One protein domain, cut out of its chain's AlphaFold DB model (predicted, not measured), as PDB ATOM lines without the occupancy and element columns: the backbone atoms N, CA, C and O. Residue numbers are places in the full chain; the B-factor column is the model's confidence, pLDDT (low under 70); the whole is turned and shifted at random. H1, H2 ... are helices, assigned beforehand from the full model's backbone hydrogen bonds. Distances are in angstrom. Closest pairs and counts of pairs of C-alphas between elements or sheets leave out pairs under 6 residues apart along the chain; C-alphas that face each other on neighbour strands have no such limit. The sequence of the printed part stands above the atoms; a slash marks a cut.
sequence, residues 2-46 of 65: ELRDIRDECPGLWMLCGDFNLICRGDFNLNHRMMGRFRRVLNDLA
ATOM      1  N   GLU A   2      38.993  25.106  26.308       89.38
ATOM      2  CA  GLU A   2      38.999  24.929  27.776       89.38
ATOM      3  C   GLU A   2      38.829  26.208  28.619       89.38
ATOM      4  O   GLU A   2      37.918  26.286  29.429       89.38
ATOM      5  N   LEU A   3      39.646  27.254  28.417       89.50
ATOM      6  CA  LEU A   3      39.520  28.491  29.212       89.50
ATOM      7  C   LEU A   3      38.187  29.233  29.017       89.50
ATOM      8  O   LEU A   3      37.778  29.979  29.901       89.50
ATOM      9  N   ARG A   4      37.543  29.078  27.855       90.25
ATOM     10  CA  ARG A   4      36.222  29.669  27.596       90.25
ATOM     11  C   ARG A   4      35.145  28.869  28.310       90.25
ATOM     12  O   ARG A   4      34.316  29.466  28.974       90.25
ATOM     13  N   ASP A   5      35.246  27.547  28.253       92.12
ATOM     14  CA  ASP A   5      34.316  26.653  28.936       92.12
ATOM     15  C   ASP A   5      34.376  26.892  30.463       92.12
ATOM     16  O   ASP A   5      33.354  27.126  31.098       92.12
ATOM     17  N   ILE A   6      35.586  27.011  31.032       89.94
ATOM     18  CA  ILE A   6      35.790  27.373  32.449       89.94
ATOM     19  C   ILE A   6      35.202  28.754  32.770       89.94
ATOM     20  O   ILE A   6      34.621  28.951  33.838       89.94
ATOM     21  N   ARG A   7      35.360  29.735  31.871       89.19
ATOM     22  CA  ARG A   7      34.772  31.068  32.051       89.19
ATOM     23  C   ARG A   7      33.247  30.990  32.082       89.19
ATOM     24  O   ARG A   7      32.648  31.596  32.967       89.19
ATOM     25  N   ASP A   8      32.641  30.256  31.160       91.62
ATOM     26  CA  ASP A   8      31.187  30.113  31.065       91.62
ATOM     27  C   ASP A   8      30.600  29.425  32.313       91.62
ATOM     28  O   ASP A   8      29.501  29.764  32.751       91.62
ATOM     29  N   GLU A   9      31.369  28.538  32.949       92.81
ATOM     30  CA  GLU A   9      31.020  27.877  34.212       92.81
ATOM     31  C   GLU A   9      31.259  28.735  35.472       92.81
ATOM     32  O   GLU A   9      30.779  28.384  36.551       92.81
ATOM     33  N   CYS A  10      31.980  29.859  35.371       90.50
ATOM     34  CA  CYS A  10      32.337  30.717  36.508       90.50
ATOM     35  C   CYS A  10      31.443  31.972  36.591       90.50
ATOM     36  O   CYS A  10      31.793  33.016  36.017       90.50
ATOM     37  N   PRO A  11      30.324  31.946  37.344       87.31
ATOM     38  CA  PRO A  11      29.516  33.137  37.555       87.31
ATOM     39  C   PRO A  11      30.284  34.173  38.391       87.31
ATOM     40  O   PRO A  11      30.679  33.921  39.527       87.31
ATOM     41  N   GLY A  12      30.458  35.374  37.836       88.00
ATOM     42  CA  GLY A  12      31.033  36.523  38.539       88.00
ATOM     43  C   GLY A  12      32.506  36.809  38.226       88.00
ATOM     44  O   GLY A  12      32.963  36.686  37.082       88.00
ATOM     45  N   LEU A  13      33.220  37.316  39.236       90.56
ATOM     46  CA  LEU A  13      34.638  37.660  39.141       90.56
ATOM     47  C   LEU A  13      35.476  36.386  39.080       90.56
ATOM     48  O   LEU A  13      35.255  35.446  39.834       90.56
ATOM     49  N   TRP A  14      36.476  36.393  38.212       92.00
ATOM     50  CA  TRP A  14      37.400  35.283  38.055       92.00
ATOM     51  C   TRP A  14      38.788  35.815  37.723       92.00
ATOM     52  O   TRP A  14      38.947  36.949  37.260       92.00
ATOM     53  N   MET A  15      39.791  34.989  37.983       91.69
ATOM     54  CA  MET A  15      41.187  35.321  37.762       91.69
ATOM     55  C   MET A  15      41.895  34.104  37.186       91.69
ATOM     56  O   MET A  15      41.692  32.983  37.649       91.69
ATOM     57  N   LEU A  16      42.743  34.341  36.190       90.25
ATOM     58  CA  LEU A  16      43.659  33.342  35.668       90.25
ATOM     59  C   LEU A  16      45.053  33.617  36.243       90.25
ATOM     60  O   LEU A  16      45.637  34.665  35.968       90.25
ATOM     61  N   CYS A  17      45.576  32.678  37.029       90.06
ATOM     62  CA  CYS A  17      46.899  32.753  37.650       90.06
ATOM     63  C   CYS A  17      47.749  31.573  37.191       90.06
ATOM     64  O   CYS A  17      47.295  30.433  37.245       90.06
ATOM     65  N   GLY A  18      48.993  31.827  36.802       88.50
ATOM     66  CA  GLY A  18      49.930  30.770  36.445       88.50
ATOM     67  C   GLY A  18      51.255  31.323  35.947       88.50
ATOM     68  O   GLY A  18      51.391  32.526  35.713       88.50
ATOM     69  N   ASP A  19      52.225  30.430  35.784       87.25
ATOM     70  CA  ASP A  19      53.442  30.732  35.042       87.25
ATOM     71  C   ASP A  19      53.188  30.481  33.554       87.25
ATOM     72  O   ASP A  19      53.073  29.344  33.099       87.25
ATOM     73  N   PHE A  20      53.042  31.563  32.797       84.94
ATOM     74  CA  PHE A  20      52.782  31.482  31.363       84.94
ATOM     75  C   PHE A  20      54.058  31.302  30.539       84.94
ATOM     76  O   PHE A  20      53.946  31.064  29.338       84.94
ATOM     77  N   ASN A  21      55.246  31.464  31.141       83.88
ATOM     78  CA  ASN A  21      56.531  31.503  30.439       83.88
ATOM     79  C   ASN A  21      56.508  32.415  29.188       83.88
ATOM     80  O   ASN A  21      57.014  32.080  28.115       83.88
ATOM     81  N   LEU A  22      55.835  33.565  29.300       79.56
ATOM     82  CA  LEU A  22      55.652  34.531  28.220       79.56
ATOM     83  C   LEU A  22      55.898  35.943  28.732       79.56
ATOM     84  O   LEU A  22      55.309  36.381  29.718       79.56
ATOM     85  N   ILE A  23      56.722  36.686  28.001       73.81
ATOM     86  CA  ILE A  23      56.919  38.116  28.216       73.81
ATOM     87  C   ILE A  23      55.962  38.848  27.272       73.81
ATOM     88  O   ILE A  23      56.088  38.756  26.053       73.81
ATOM     89  N   CYS A  24      54.974  39.549  27.835       65.44
ATOM     90  CA  CYS A  24      53.939  40.254  27.065       65.44
ATOM     91  C   CYS A  24      54.382  41.662  26.610       65.44
ATOM     92  O   CYS A  24      53.763  42.267  25.732       65.44
ATOM     93  N   ARG A  25      55.453  42.202  27.207       65.44
ATOM     94  CA  ARG A  25      56.039  43.511  26.883       65.44
ATOM     95  C   ARG A  25      57.549  43.476  27.118       65.44
ATOM     96  O   ARG A  25      57.974  43.137  28.217       65.44
ATOM     97  N   GLY A  26      58.344  43.828  26.111       64.88
ATOM     98  CA  GLY A  26      59.799  43.956  26.227       64.88
ATOM     99  C   GLY A  26      60.501  43.994  24.868       64.88
ATOM    100  O   GLY A  26      59.920  43.590  23.865       64.88
ATOM    101  N   ASP A  27      61.756  44.442  24.867       60.66
ATOM    102  CA  ASP A  27      62.592  44.606  23.663       60.66
ATOM    103  C   ASP A  27      63.488  43.382  23.376       60.66
ATOM    104  O   ASP A  27      64.453  43.451  22.617       60.66
ATOM    105  N   PHE A  28      63.200  42.244  24.014       65.81
ATOM    106  CA  PHE A  28      63.952  40.999  23.839       65.81
ATOM    107  C   PHE A  28      63.511  40.238  22.579       65.81
ATOM    108  O   PHE A  28      62.551  40.614  21.907       65.81
ATOM    109  N   ASN A  29      64.191  39.131  22.262       65.81
ATOM    110  CA  ASN A  29      63.857  38.266  21.127       65.81
ATOM    111  C   ASN A  29      62.555  37.481  21.409       65.81
ATOM    112  O   ASN A  29      62.567  36.312  21.796       65.81
ATOM    113  N   LEU A  30      61.423  38.180  21.317       75.81
ATOM    114  CA  LEU A  30      60.108  37.703  21.721       75.81
ATOM    115  C   LEU A  30      59.401  36.968  20.584       75.81
ATOM    116  O   LEU A  30      59.400  37.384  19.425       75.81
ATOM    117  N   ASN A  31      58.678  35.902  20.931       84.44
ATOM    118  CA  ASN A  31      57.762  35.257  19.999       84.44
ATOM    119  C   ASN A  31      56.487  36.107  19.836       84.44
ATOM    120  O   ASN A  31      55.454  35.847  20.459       84.44
ATOM    121  N   HIS A  32      56.549  37.120  18.970       83.12
ATOM    122  CA  HIS A  32      55.440  38.045  18.710       83.12
ATOM    123  C   HIS A  32      54.148  37.340  18.270       83.12
ATOM    124  O   HIS A  32      53.050  37.786  18.609       83.12
ATOM    125  N   ARG A  33      54.255  36.209  17.558       87.44
ATOM    126  CA  ARG A  33      53.090  35.409  17.152       87.44
ATOM    127  C   ARG A  33      52.390  34.805  18.365       87.44
ATOM    128  O   ARG A  33      51.162  34.856  18.446       87.44
ATOM    129  N   MET A  34      53.156  34.246  19.302       87.69
ATOM    130  CA  MET A  34      52.607  33.711  20.547       87.69
ATOM    131  C   MET A  34      52.021  34.826  21.415       87.69
ATOM    132  O   MET A  34      50.921  34.677  21.939       87.69
ATOM    133  N   MET A  35      52.680  35.982  21.469       87.44
ATOM    134  CA  MET A  35      52.190  37.156  22.191       87.44
ATOM    135  C   MET A  35      50.847  37.659  21.639       87.44
ATOM    136  O   MET A  35      49.932  37.967  22.402       87.44
ATOM    137  N   GLY A  36      50.684  37.681  20.313       88.56
ATOM    138  CA  GLY A  36      49.410  38.007  19.667       88.56
ATOM    139  C   GLY A  36      48.297  37.010  20.004       88.56
ATOM    140  O   GLY A  36      47.172  37.418  20.294       88.56
ATOM    141  N   ARG A  37      48.608  35.705  20.030       89.88
ATOM    142  CA  ARG A  37      47.658  34.660  20.454       89.88
ATOM    143  C   ARG A  37      47.251  34.831  21.914       89.88
ATOM    144  O   ARG A  37      46.060  34.814  22.204       89.88
ATOM    145  N   PHE A  38      48.217  35.051  22.801       88.62
ATOM    146  CA  PHE A  38      47.965  35.273  24.220       88.62
ATOM    147  C   PHE A  38      47.091  36.513  24.445       88.62
ATOM    148  O   PHE A  38      46.079  36.444  25.135       88.62
ATOM    149  N   ARG A  39      47.396  37.622  23.762       88.38
ATOM    150  CA  ARG A  39      46.586  38.844  23.835       88.38
ATOM    151  C   ARG A  39      45.157  38.637  23.330       88.38
ATOM    152  O   ARG A  39      44.226  39.168  23.924       88.38
ATOM    153  N   ARG A  40      44.968  37.845  22.270       91.69
ATOM    154  CA  ARG A  40      43.628  37.477  21.793       91.69
ATOM    155  C   ARG A  40      42.860  36.676  22.843       91.69
ATOM    156  O   ARG A  40      41.705  36.987  23.082       91.69
ATOM    157  N   VAL A  41      43.507  35.713  23.504       90.94
ATOM    158  CA  VAL A  41      42.889  34.935  24.591       90.94
ATOM    159  C   VAL A  41      42.451  35.845  25.741       90.94
ATOM    160  O   VAL A  41      41.307  35.749  26.169       90.94
ATOM    161  N   LEU A  42      43.304  36.769  26.198       90.69
ATOM    162  CA  LEU A  42      42.932  37.721  27.255       90.69
ATOM    163  C   LEU A  42      41.732  38.594  26.860       90.69
ATOM    164  O   LEU A  42      40.822  38.774  27.666       90.69
ATOM    165  N   ASN A  43      41.710  39.097  25.621       91.50
ATOM    166  CA  ASN A  43      40.608  39.913  25.107       91.50
ATOM    167  C   ASN A  43      39.302  39.120  25.001       91.50
ATOM    168  O   ASN A  43      38.270  39.596  25.466       91.50
ATOM    169  N   ASP A  44      39.351  37.914  24.426       92.38
ATOM    170  CA  ASP A  44      38.188  37.028  24.279       92.38
ATOM    171  C   ASP A  44      37.570  36.686  25.647       92.38
ATOM    172  O   ASP A  44      36.362  36.509  25.764       92.38
ATOM    173  N   LEU A  45      38.405  36.608  26.685       92.25
ATOM    174  CA  LEU A  45      38.029  36.279  28.058       92.25
ATOM    175  C   LEU A  45      37.724  37.518  28.923       92.25
ATOM    176  O   LEU A  45      37.395  37.379  30.103       92.25
ATOM    177  N   ALA A  46      37.831  38.723  28.350       91.06
ATOM    178  CA  ALA A  46      37.707  40.012  29.035       91.06
ATOM    179  C   ALA A  46      38.596  40.141  30.292       91.06
ATOM    180  O   ALA A  46      38.228  40.791  31.275       91.06
TER     181      ALA A  46
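Overview. This is residues 2 to 46 of the 65 residues of an uncharacterized protein of Aegilops tauschii subsp. strangulata (UniProt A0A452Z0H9). The printed part makes a long open loop: the short helix H1 lies toward one end, an unnamed link runs the length of the rod to the other end, and the longer helix H2 leads back toward H1. The 45 printed residues hold two named helices, H1 then H2, and no named strand; the class is all helix, with 21 residues in named elements, under half. The whole is loose, with a radius of gyration of the C-alphas of 12.5 A and spans of 38 by 17 by 15 A.

Along the chain. H1, residues 2 to 9, begins at C-alpha 2 (38.999, 24.929, 27.776) and is 10.7 A long. H2, residues 32 to 44, is 18.2 A long and ends at C-alpha 44 (38.188, 37.028, 24.279).

Arrangement. H1 and H2 are only just apart, their closest C-alphas 8.3 A from each other. In H1 and H2 every O i to N i+4 pair is within hydrogen-bond range.

Size, cuts and confidence. The C-alphas farthest apart, those of Pro 11 and Asn 29, are 38.4 A apart. The link from H1 to H2, residues 10 to 31, is long. The printed part has no cut. Residues 24 to 29 have pLDDT under 70.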